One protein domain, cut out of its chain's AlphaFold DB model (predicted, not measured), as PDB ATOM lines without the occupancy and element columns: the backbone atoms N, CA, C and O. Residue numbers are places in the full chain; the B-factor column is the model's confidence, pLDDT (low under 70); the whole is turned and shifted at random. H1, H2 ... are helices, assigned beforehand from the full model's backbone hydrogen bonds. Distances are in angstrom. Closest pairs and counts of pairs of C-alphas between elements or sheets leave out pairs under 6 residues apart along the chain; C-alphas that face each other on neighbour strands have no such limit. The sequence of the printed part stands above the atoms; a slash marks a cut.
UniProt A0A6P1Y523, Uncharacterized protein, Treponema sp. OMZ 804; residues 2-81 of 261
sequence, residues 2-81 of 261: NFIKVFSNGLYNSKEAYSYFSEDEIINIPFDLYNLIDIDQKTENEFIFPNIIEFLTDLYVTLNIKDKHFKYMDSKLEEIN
ATOM      1  N   ASN A   2     -13.453  18.774 -27.546       71.62
ATOM      2  CA  ASN A   2     -14.667  18.353 -26.825       71.62
ATOM      3  C   ASN A   2     -15.494  17.355 -27.664       71.62
ATOM      4  O   ASN A   2     -15.769  17.628 -28.834       71.62
ATOM      5  N   PHE A   3     -15.876  16.229 -27.057       71.25
ATOM      6  CA  PHE A   3     -16.693  15.161 -27.636       71.25
ATOM      7  C   PHE A   3     -17.906  15.677 -28.409       71.25
ATOM      8  O   PHE A   3     -18.093  15.329 -29.576       71.25
ATOM      9  N   ILE A   4     -18.650  16.611 -27.817       71.12
ATOM     10  CA  ILE A   4     -19.809  17.242 -28.454       71.12
ATOM     11  C   ILE A   4     -19.389  17.932 -29.755       71.12
ATOM     12  O   ILE A   4     -20.035  17.778 -30.780       71.12
ATOM     13  N   LYS A   5     -18.253  18.633 -29.771       77.19
ATOM     14  CA  LYS A   5     -17.763  19.314 -30.976       77.19
ATOM     15  C   LYS A   5     -17.346  18.332 -32.075       77.19
ATOM     16  O   LYS A   5     -17.539  18.647 -33.245       77.19
ATOM     17  N   VAL A   6     -16.778  17.177 -31.731       76.69
ATOM     18  CA  VAL A   6     -16.435  16.134 -32.717       76.69
ATOM     19  C   VAL A   6     -17.716  15.571 -33.341       76.69
ATOM     20  O   VAL A   6     -17.855  15.548 -34.565       76.69
ATOM     21  N   PHE A   7     -18.684  15.201 -32.499       75.00
ATOM     22  CA  PHE A   7     -19.918  14.537 -32.919       75.00
ATOM     23  C   PHE A   7     -20.908  15.480 -33.613       75.00
ATOM     24  O   PHE A   7     -21.551  15.090 -34.583       75.00
ATOM     25  N   SER A   8     -21.012  16.740 -33.188       69.75
ATOM     26  CA  SER A   8     -21.905  17.724 -33.814       69.75
ATOM     27  C   SER A   8     -21.412  18.236 -35.169       69.75
ATOM     28  O   SER A   8     -22.185  18.873 -35.872       69.75
ATOM     29  N   ASN A   9     -20.153  17.979 -35.546       75.06
ATOM     30  CA  ASN A   9     -19.576  18.442 -36.815       75.06
ATOM     31  C   ASN A   9     -19.260  17.305 -37.804       75.06
ATOM     32  O   ASN A   9     -18.622  17.570 -38.820       75.06
ATOM     33  N   GLY A  10     -19.649  16.052 -37.528       70.44
ATOM     34  CA  GLY A  10     -19.335  14.958 -38.462       70.44
ATOM     35  C   GLY A  10     -17.846  14.584 -38.501       70.44
ATOM     36  O   GLY A  10     -17.377  14.120 -39.531       70.44
ATOM     37  N   LEU A  11     -17.078  14.863 -37.439       76.69
ATOM     38  CA  LEU A  11     -15.607  14.767 -37.455       76.69
ATOM     39  C   LEU A  11     -15.062  13.486 -36.808       76.69
ATOM     40  O   LEU A  11     -13.859  13.405 -36.565       76.69
ATOM     41  N   TYR A  12     -15.917  12.527 -36.448       79.94
ATOM     42  CA  TYR A  12     -15.449  11.296 -35.817       79.94
ATOM     43  C   TYR A  12     -14.677  10.419 -36.818       79.94
ATOM     44  O   TYR A  12     -15.012  10.345 -37.993       79.94
ATOM     45  N   ASN A  13     -13.612   9.780 -36.332       75.75
ATOM     46  CA  ASN A  13     -12.803   8.802 -37.058       75.75
ATOM     47  C   ASN A  13     -12.123   7.888 -36.031       75.75
ATOM     48  O   ASN A  13     -11.318   8.331 -35.204       75.75
ATOM     49  N   SER A  14     -12.414   6.593 -36.073       68.75
ATOM     50  CA  SER A  14     -11.907   5.639 -35.081       68.75
ATOM     51  C   SER A  14     -10.398   5.455 -35.068       68.75
ATOM     52  O   SER A  14      -9.837   5.163 -34.009       68.75
ATOM     53  N   LYS A  15      -9.706   5.671 -36.193       70.38
ATOM     54  CA  LYS A  15      -8.234   5.581 -36.252       70.38
ATOM     55  C   LYS A  15      -7.547   6.695 -35.465       70.38
ATOM     56  O   LYS A  15      -6.380   6.569 -35.110       70.38
ATOM     57  N   GLU A  16      -8.287   7.759 -35.181       73.50
ATOM     58  CA  GLU A  16      -7.830   8.979 -34.530       73.50
ATOM     59  C   GLU A  16      -8.531   9.205 -33.178       73.50
ATOM     60  O   GLU A  16      -8.391  10.264 -32.567       73.50
ATOM     61  N   ALA A  17      -9.237   8.200 -32.645       66.31
ATOM     62  CA  ALA A  17      -9.997   8.329 -31.399       66.31
ATOM     63  C   ALA A  17      -9.140   8.845 -30.222       66.31
ATOM     64  O   ALA A  17      -9.545   9.771 -29.523       66.31
ATOM     65  N   TYR A  18      -7.917   8.326 -30.055       67.06
ATOM     66  CA  TYR A  18      -6.974   8.791 -29.022       67.06
ATOM     67  C   TYR A  18      -6.296  10.133 -29.343       67.06
ATOM     68  O   TYR A  18      -5.686  10.728 -28.461       67.06
ATOM     69  N   SER A  19      -6.387  10.631 -30.581       71.50
ATOM     70  CA  SER A  19      -5.996  12.013 -30.901       71.50
ATOM     71  C   SER A  19      -7.125  13.017 -30.673       71.50
ATOM     72  O   SER A  19      -6.862  14.213 -30.546       71.50
ATOM     73  N   TYR A  20      -8.374  12.553 -30.581       67.50
ATOM     74  CA  TYR A  20      -9.520  13.414 -30.298       67.50
ATOM     75  C   TYR A  20      -9.761  13.620 -28.806       67.50
ATOM     76  O   TYR A  20     -10.162  14.728 -28.431       67.50
ATOM     77  N   PHE A  21      -9.486  12.605 -27.981       73.12
ATOM     78  CA  PHE A  21      -9.882  12.572 -26.572       73.12
ATOM     79  C   PHE A  21      -8.698  12.290 -25.637       73.12
ATOM     80  O   PHE A  21      -7.946  11.337 -25.845       73.12
ATOM     81  N   SER A  22      -8.551  13.095 -24.585       75.88
ATOM     82  CA  SER A  22      -7.682  12.787 -23.443       75.88
ATOM     83  C   SER A  22      -8.220  11.596 -22.631       75.88
ATOM     84  O   SER A  22      -9.382  11.220 -22.776       75.88
ATOM     85  N   GLU A  23      -7.409  11.006 -21.740       75.00
ATOM     86  CA  GLU A  23      -7.892   9.931 -20.848       75.00
ATOM     87  C   GLU A  23      -9.107  10.377 -20.008       75.00
ATOM     88  O   GLU A  23     -10.074   9.625 -19.882       75.00
ATOM     89  N   ASP A  24      -9.101  11.621 -19.513       77.31
ATOM     90  CA  ASP A  24     -10.220  12.200 -18.758       77.31
ATOM     91  C   ASP A  24     -11.474  12.398 -19.629       77.31
ATOM     92  O   ASP A  24     -12.597  12.214 -19.158       77.31
ATOM     93  N   GLU A  25     -11.312  12.748 -20.910       79.50
ATOM     94  CA  GLU A  25     -12.428  12.862 -21.859       79.50
ATOM     95  C   GLU A  25     -13.016  11.475 -22.179       79.50
ATOM     96  O   GLU A  25     -14.236  11.319 -22.181       79.50
ATOM     97  N   ILE A  26     -12.179  10.444 -22.362       78.00
ATOM     98  CA  ILE A  26     -12.619   9.073 -22.688       78.00
ATOM     99  C   ILE A  26     -13.537   8.490 -21.607       78.00
ATOM    100  O   ILE A  26     -14.525   7.825 -21.917       78.00
ATOM    101  N   ILE A  27     -13.240   8.755 -20.337       81.62
ATOM    102  CA  ILE A  27     -14.050   8.286 -19.205       81.62
ATOM    103  C   ILE A  27     -15.466   8.893 -19.234       81.62
ATOM    104  O   ILE A  27     -16.417   8.248 -18.789       81.62
ATOM    105  N   ASN A  28     -15.631  10.097 -19.787       86.75
ATOM    106  CA  ASN A  28     -16.916  10.796 -19.845       86.75
ATOM    107  C   ASN A  28     -17.762  10.454 -21.085       86.75
ATOM    108  O   ASN A  28     -18.979  10.648 -21.053       86.75
ATOM    109  N   ILE A  29     -17.163   9.855 -22.124       87.12
ATOM    110  CA  ILE A  29     -17.839   9.494 -23.385       87.12
ATOM    111  C   ILE A  29     -19.188   8.776 -23.187       87.12
ATOM    112  O   ILE A  29     -20.145   9.153 -23.862       87.12
ATOM    113  N   PRO A  30     -19.342   7.779 -22.288       88.88
ATOM    114  CA  PRO A  30     -20.633   7.114 -22.097       88.88
ATOM    115  C   PRO A  30     -21.761   8.072 -21.692       88.88
ATOM    116  O   PRO A  30     -22.886   7.942 -22.173       88.88
ATOM    117  N   PHE A  31     -21.462   9.046 -20.827       89.19
ATOM    118  CA  PHE A  31     -22.435  10.036 -20.367       89.19
ATOM    119  C   PHE A  31     -22.748  11.053 -21.464       89.19
ATOM    120  O   PHE A  31     -23.913  11.387 -21.677       89.19
ATOM    121  N   ASP A  32     -21.729  11.492 -22.203       88.06
ATOM    122  CA  ASP A  32     -21.915  12.408 -23.325       88.06
ATOM    123  C   ASP A  32     -22.764  11.766 -24.431       88.06
ATOM    124  O   ASP A  32     -23.733  12.371 -24.884       88.06
ATOM    125  N   LEU A  33     -22.489  10.509 -24.798       88.19
ATOM    126  CA  LEU A  33     -23.315   9.733 -25.733       88.19
ATOM    127  C   LEU A  33     -24.771   9.651 -25.283       88.19
ATOM    128  O   LEU A  33     -25.678   9.856 -26.085       88.19
ATOM    129  N   TYR A  34     -25.006   9.360 -24.004       87.44
ATOM    130  CA  TYR A  34     -26.356   9.274 -23.454       87.44
ATOM    131  C   TYR A  34     -27.122  10.599 -23.584       87.44
ATOM    132  O   TYR A  34     -28.321  10.606 -23.892       87.44
ATOM    133  N   ASN A  35     -26.428  11.717 -23.368       86.81
ATOM    134  CA  ASN A  35     -26.986  13.063 -23.462       86.81
ATOM    135  C   ASN A  35     -27.216  13.523 -24.909       86.81
ATOM    136  O   ASN A  35     -28.033  14.412 -25.129       86.81
ATOM    137  N   LEU A  36     -26.526  12.924 -25.883       83.19
ATOM    138  CA  LEU A  36     -26.711  13.211 -27.307       83.19
ATOM    139  C   LEU A  36     -27.920  12.502 -27.935       83.19
ATOM    140  O   LEU A  36     -28.300  12.856 -29.046       83.19
ATOM    141  N   ILE A  37     -28.532  11.532 -27.248       81.50
ATOM    142  CA  ILE A  37     -29.787  10.909 -27.698       81.50
ATOM    143  C   ILE A  37     -30.966  11.845 -27.385       81.50
ATOM    144  O   ILE A  37     -31.084  12.300 -26.243       81.50
ATOM    145  N   ASP A  38     -31.852  12.056 -28.366       68.06
ATOM    146  CA  ASP A  38     -33.072  12.891 -28.305       68.06
ATOM    147  C   ASP A  38     -32.828  14.406 -28.235       68.06
ATOM    148  O   ASP A  38     -33.641  15.175 -27.717       68.06
ATOM    149  N   ILE A  39     -31.696  14.860 -28.762       74.19
ATOM    150  CA  ILE A  39     -31.459  16.285 -29.015       74.19
ATOM    151  C   ILE A  39     -32.301  16.784 -30.208       74.19
ATOM    152  O   ILE A  39     -33.011  16.018 -30.854       74.19
ATOM    153  N   ASP A  40     -32.198  18.078 -30.539       70.06
ATOM    154  CA  ASP A  40     -32.856  18.664 -31.717       70.06
ATOM    155  C   ASP A  40     -32.725  17.789 -32.985       70.06
ATOM    156  O   ASP A  40     -31.616  17.476 -33.428       70.06
ATOM    157  N   GLN A  41     -33.869  17.439 -33.591       69.94
ATOM    158  CA  GLN A  41     -33.963  16.433 -34.656       69.94
ATOM    159  C   GLN A  41     -33.103  16.751 -35.880       69.94
ATOM    160  O   GLN A  41     -32.588  15.830 -36.512       69.94
ATOM    161  N   LYS A  42     -32.957  18.028 -36.263       72.50
ATOM    162  CA  LYS A  42     -32.181  18.383 -37.459       72.50
ATOM    163  C   LYS A  42     -30.700  18.094 -37.233       72.50
ATOM    164  O   LYS A  42     -30.075  17.404 -38.035       72.50
ATOM    165  N   THR A  43     -30.172  18.585 -36.116       67.31
ATOM    166  CA  THR A  43     -28.768  18.391 -35.727       67.31
ATOM    167  C   THR A  43     -28.471  16.914 -35.449       67.31
ATOM    168  O   THR A  43     -27.417  16.397 -35.825       67.31
ATOM    169  N   GLU A  44     -29.434  16.217 -34.842       75.25
ATOM    170  CA  GLU A  44     -29.376  14.778 -34.603       75.25
ATOM    171  C   GLU A  44     -29.234  13.991 -35.907       75.25
ATOM    172  O   GLU A  44     -28.358  13.138 -36.028       75.25
ATOM    173  N   ASN A  45     -30.078  14.301 -36.891       74.75
ATOM    174  CA  ASN A  45     -30.148  13.578 -38.155       74.75
ATOM    175  C   ASN A  45     -28.914  13.792 -39.035       74.75
ATOM    176  O   ASN A  45     -28.428  12.840 -39.642       74.75
ATOM    177  N   GLU A  46     -28.441  15.035 -39.144       72.94
ATOM    178  CA  GLU A  46     -27.369  15.388 -40.082       72.94
ATOM    179  C   GLU A  46     -25.986  14.938 -39.591       72.94
ATOM    180  O   GLU A  46     -25.165  14.520 -40.405       72.94
ATOM    181  N   PHE A  47     -25.722  14.993 -38.281       74.94
ATOM    182  CA  PHE A  47     -24.357  14.822 -37.762       74.94
ATOM    183  C   PHE A  47     -24.247  13.820 -36.617       74.94
ATOM    184  O   PHE A  47     -23.347  12.980 -36.605       74.94
ATOM    185  N   ILE A  48     -25.147  13.891 -35.639       82.19
ATOM    186  CA  ILE A  48     -24.914  13.232 -34.350       82.19
ATOM    187  C   ILE A  48     -25.265  11.751 -34.396       82.19
ATOM    188  O   ILE A  48     -24.455  10.933 -33.967       82.19
ATOM    189  N   PHE A  49     -26.406  11.381 -34.974       87.06
ATOM    190  CA  PHE A  49     -26.785   9.980 -35.101       87.06
ATOM    191  C   PHE A  49     -25.775   9.171 -35.939       87.06
ATOM    192  O   PHE A  49     -25.315   8.145 -35.435       87.06
ATOM    193  N   PRO A  50     -25.344   9.612 -37.143       85.75
ATOM    194  CA  PRO A  50     -24.310   8.905 -37.904       85.75
ATOM    195  C   PRO A  50     -23.020   8.670 -37.103       85.75
ATOM    196  O   PRO A  50     -22.525   7.546 -37.065       85.75
ATOM    197  N   ASN A  51     -22.536   9.688 -36.383       87.25
ATOM    198  CA  ASN A  51     -21.335   9.570 -35.552       87.25
ATOM    199  C   ASN A  51     -21.523   8.632 -34.353       87.25
ATOM    200  O   ASN A  51     -20.593   7.917 -33.985       87.25
ATOM    201  N   ILE A  52     -22.713   8.598 -33.741       89.12
ATOM    202  CA  ILE A  52     -23.035   7.616 -32.694       89.12
ATOM    203  C   ILE A  52     -22.963   6.198 -33.267       89.12
ATOM    204  O   ILE A  52     -22.357   5.328 -32.642       89.12
ATOM    205  N   ILE A  53     -23.541   5.951 -34.448       90.50
ATOM    206  CA  ILE A  53     -23.487   4.630 -35.092       90.50
ATOM    207  C   ILE A  53     -22.053   4.224 -35.411       90.50
ATOM    208  O   ILE A  53     -21.672   3.087 -35.117       90.50
ATOM    209  N   GLU A  54     -21.261   5.130 -35.980       87.56
ATOM    210  CA  GLU A  54     -19.859   4.876 -36.304       87.56
ATOM    211  C   GLU A  54     -19.060   4.546 -35.040       87.56
ATOM    212  O   GLU A  54     -18.453   3.479 -34.956       87.56
ATOM    213  N   PHE A  55     -19.176   5.376 -34.000       87.88
ATOM    214  CA  PHE A  55     -18.511   5.149 -32.719       87.88
ATOM    215  C   PHE A  55     -18.895   3.814 -32.079       87.88
ATOM    216  O   PHE A  55     -18.018   3.061 -31.658       87.88
ATOM    217  N   LEU A  56     -20.193   3.499 -31.985       89.69
ATOM    218  CA  LEU A  56     -20.649   2.246 -31.377       89.69
ATOM    219  C   LEU A  56     -20.187   1.039 -32.197       89.69
ATOM    220  O   LEU A  56     -19.777   0.029 -31.631       89.69
ATOM    221  N   THR A  57     -20.224   1.135 -33.524       87.06
ATOM    222  CA  THR A  57     -19.729   0.068 -34.399       87.06
ATOM    223  C   THR A  57     -18.241  -0.152 -34.169       87.06
ATOM    224  O   THR A  57     -17.819  -1.287 -33.947       87.06
ATOM    225  N   ASP A  58     -17.454   0.917 -34.131       84.00
ATOM    226  CA  ASP A  58     -16.021   0.824 -33.903       84.00
ATOM    227  C   ASP A  58     -15.685   0.306 -32.511       84.00
ATOM    228  O   ASP A  58     -14.828  -0.569 -32.400       84.00
ATOM    229  N   LEU A  59     -16.409   0.732 -31.472       84.38
ATOM    230  CA  LEU A  59     -16.246   0.238 -30.101       84.38
ATOM    231  C   LEU A  59     -16.318  -1.292 -30.010       84.38
ATOM    232  O   LEU A  59     -15.578  -1.889 -29.226       84.38
ATOM    233  N   TYR A  60     -17.178  -1.928 -30.808       84.69
ATOM    234  CA  TYR A  60     -17.426  -3.370 -30.718       84.69
ATOM    235  C   TYR A  60     -16.831  -4.216 -31.849       84.69
ATOM    236  O   TYR A  60     -16.719  -5.436 -31.704       84.69
ATOM    237  N   VAL A  61     -16.462  -3.605 -32.976       79.69
ATOM    238  CA  VAL A  61     -15.938  -4.314 -34.154       79.69
ATOM    239  C   VAL A  61     -14.443  -4.078 -34.341       79.69
ATOM    240  O   VAL A  61     -13.716  -5.029 -34.635       79.69
ATOM    241  N   THR A  62     -13.991  -2.839 -34.169       72.81
ATOM    242  CA  THR A  62     -12.652  -2.399 -34.582       72.81
ATOM    243  C   THR A  62     -11.729  -2.197 -33.382       72.81
ATOM    244  O   THR A  62     -10.557  -2.580 -33.407       72.81
ATOM    245  N   LEU A  63     -12.249  -1.609 -32.309       66.38
ATOM    246  CA  LEU A  63     -11.500  -1.244 -31.119       66.38
ATOM    247  C   LEU A  63     -11.306  -2.471 -30.220       66.38
ATOM    248  O   LEU A  63     -12.203  -3.285 -29.994       66.38
ATOM    249  N   ASN A  64     -10.082  -2.651 -29.723       64.88
ATOM    250  CA  ASN A  64      -9.724  -3.832 -28.947       64.88
ATOM    251  C   ASN A  64     -10.349  -3.758 -27.547       64.88
ATOM    252  O   ASN A  64      -9.793  -3.118 -26.666       64.88
ATOM    253  N   ILE A  65     -11.443  -4.485 -27.306       58.31
ATOM    254  CA  ILE A  65     -12.148  -4.570 -26.006       58.31
ATOM    255  C   ILE A  65     -11.230  -4.996 -24.832       58.31
ATOM    256  O   ILE A  65     -11.591  -4.846 -23.665       58.31
ATOM    257  N   LYS A  66     -10.017  -5.507 -25.098       60.34
ATOM    258  CA  LYS A  66      -9.006  -5.757 -24.052       60.34
ATOM    259  C   LYS A  66      -8.358  -4.477 -23.506       60.34
ATOM    260  O   LYS A  66      -7.682  -4.553 -22.482       60.34
ATOM    261  N   ASP A  67      -8.548  -3.335 -24.160       76.25
ATOM    262  CA  ASP A  67      -8.156  -2.031 -23.639       76.25
ATOM    263  C   ASP A  67      -8.998  -1.673 -22.407       76.25
ATOM    264  O   ASP A  67     -10.227  -1.819 -22.392       76.25
ATOM    265  N   LYS A  68      -8.327  -1.191 -21.356       82.62
ATOM    266  CA  LYS A  68      -8.966  -0.837 -20.081       82.62
ATOM    267  C   LYS A  68     -10.071   0.213 -20.261       82.62
ATOM    268  O   LYS A  68     -11.085   0.136 -19.571       82.62
ATOM    269  N   HIS A  69      -9.903   1.156 -21.189       80.00
ATOM    270  CA  HIS A  69     -10.852   2.237 -21.423       80.00
ATOM    271  C   HIS A  69     -12.086   1.749 -22.181       80.00
ATOM    272  O   HIS A  69     -13.201   2.078 -21.789       80.00
ATOM    273  N   PHE A  70     -11.924   0.899 -23.200       79.62
ATOM    274  CA  PHE A  70     -13.073   0.332 -23.920       79.62
ATOM    275  C   PHE A  70     -13.912  -0.576 -23.020       79.62
ATOM    276  O   PHE A  70     -15.140  -0.488 -23.026       79.62
ATOM    277  N   LYS A  71     -13.264  -1.372 -22.159       84.88
ATOM    278  CA  LYS A  71     -13.967  -2.164 -21.142       84.88
ATOM    279  C   LYS A  71     -14.718  -1.284 -20.137       84.88
ATOM    280  O   LYS A  71     -15.838  -1.619 -19.752       84.88
ATOM    281  N   TYR A  72     -14.111  -0.177 -19.706       87.69
ATOM    282  CA  TYR A  72     -14.769   0.792 -18.831       87.69
ATOM    283  C   TYR A  72     -16.002   1.406 -19.507       87.69
ATOM    284  O   TYR A  72     -17.078   1.407 -18.911       87.69
ATOM    285  N   MET A  73     -15.869   1.863 -20.755       87.81
ATOM    286  CA  MET A  73     -16.973   2.472 -21.496       87.81
ATOM    287  C   MET A  73     -18.137   1.503 -21.696       87.81
ATOM    288  O   MET A  73     -19.264   1.870 -21.377       87.81
ATOM    289  N   ASP A  74     -17.892   0.261 -22.129       87.88
ATOM    290  CA  ASP A  74     -18.957  -0.747 -22.269       87.88
ATOM    291  C   ASP A  74     -19.685  -0.989 -20.936       87.88
ATOM    292  O   ASP A  74     -20.915  -0.956 -20.881       87.88
ATOM    293  N   SER A  75     -18.934  -1.134 -19.836       90.00
ATOM    294  CA  SER A  75     -19.522  -1.295 -18.501       90.00
ATOM    295  C   SER A  75     -20.375  -0.095 -18.089       90.00
ATOM    296  O   SER A  75     -21.414  -0.281 -17.456       90.00
ATOM    297  N   LYS A  76     -19.950   1.129 -18.412       93.50
ATOM    298  CA  LYS A  76     -20.694   2.344 -18.065       93.50
ATOM    299  C   LYS A  76     -21.933   2.547 -18.920       93.50
ATOM    300  O   LYS A  76     -22.956   2.933 -18.367       93.50
ATOM    301  N   LEU A  77     -21.880   2.233 -20.215       92.75
ATOM    302  CA  LEU A  77     -23.058   2.250 -21.088       92.75
ATOM    303  C   LEU A  77     -24.160   1.318 -20.551       92.75
ATOM    304  O   LEU A  77     -25.337   1.680 -20.566       92.75
ATOM    305  N   GLU A  78     -23.790   0.148 -20.026       91.31
ATOM    306  CA  GLU A  78     -24.741  -0.757 -19.369       91.31
ATOM    307  C   GLU A  78     -25.282  -0.186 -18.050       91.31
ATOM    308  O   GLU A  78     -26.494  -0.178 -17.838       91.31
ATOM    309  N   GLU A  79     -24.410   0.341 -17.184       93.75
ATOM    310  CA  GLU A  79     -24.790   0.924 -15.886       93.75
ATOM    311  C   GLU A  79     -25.826   2.049 -16.027       93.75
ATOM    312  O   GLU A  79     -26.789   2.109 -15.263       93.75
ATOM    313  N   ILE A  80     -25.668   2.908 -17.038       93.75
ATOM    314  CA  ILE A  80     -26.569   4.042 -17.286       93.75
ATOM    315  C   ILE A  80     -27.793   3.675 -18.137       93.75
ATOM    316  O   ILE A  80     -28.553   4.556 -18.530       93.75
ATOM    317  N   ASN A  81     -28.016   2.388 -18.431       92.62
ATOM    318  CA  ASN A  81     -29.092   1.906 -19.304       92.62
ATOM    319  C   ASN A  81     -29.092   2.544 -20.708       92.62
ATOM    320  O   ASN A  81     -30.157   2.706 -21.316       92.62
TER     321      ASN A  81
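AT A GLANCE: This is residues 2 to 81 of the 261 residues of an uncharacterized protein of Treponema sp. OMZ 804 (UniProt A0A6P1Y523). H3 and H5 lie side by side, the end of H3 meets long H4 near its kink, and H1 packs on H3 and H4. Short H2 is near the later part of H4. Eighty residues are printed, with five named helices, H1 to H5, and no named strand: all helix, compact, radius of gyration of the C-alphas 12.0 A, spans 36 by 27 by 23 A.

HOW THE PARTS SIT: H4, residues 41 to 61, has a kink of 46 degrees near residue 48. Its residues 43 to 52 touch H1, residues 3 to 8; the closest C-alphas, of Phe 7 and Ile 48, are 5.4 A apart. H3, residues 23 to 36, touches H5, residues 68 to 79, at a shallow tilt of 28 degrees, the same way; the closest C-alphas, of Pro 30 and Leu 77, are 5.5 A apart. In H2, residues 14 to 20, 1 of 3 O i to N i+4 and 3 of 4 O i to N i+3 pairs are within hydrogen-bond range.

IN THESE COORDINATES: H4, 27.5 A long, runs from C-alpha 41 (-33.963, 16.433, -34.656) to C-alpha 61 (-15.938, -4.314, -34.154).

THE WHOLE: The printed part has no cut. Residues 63 to 66 are among those with pLDDT under 70.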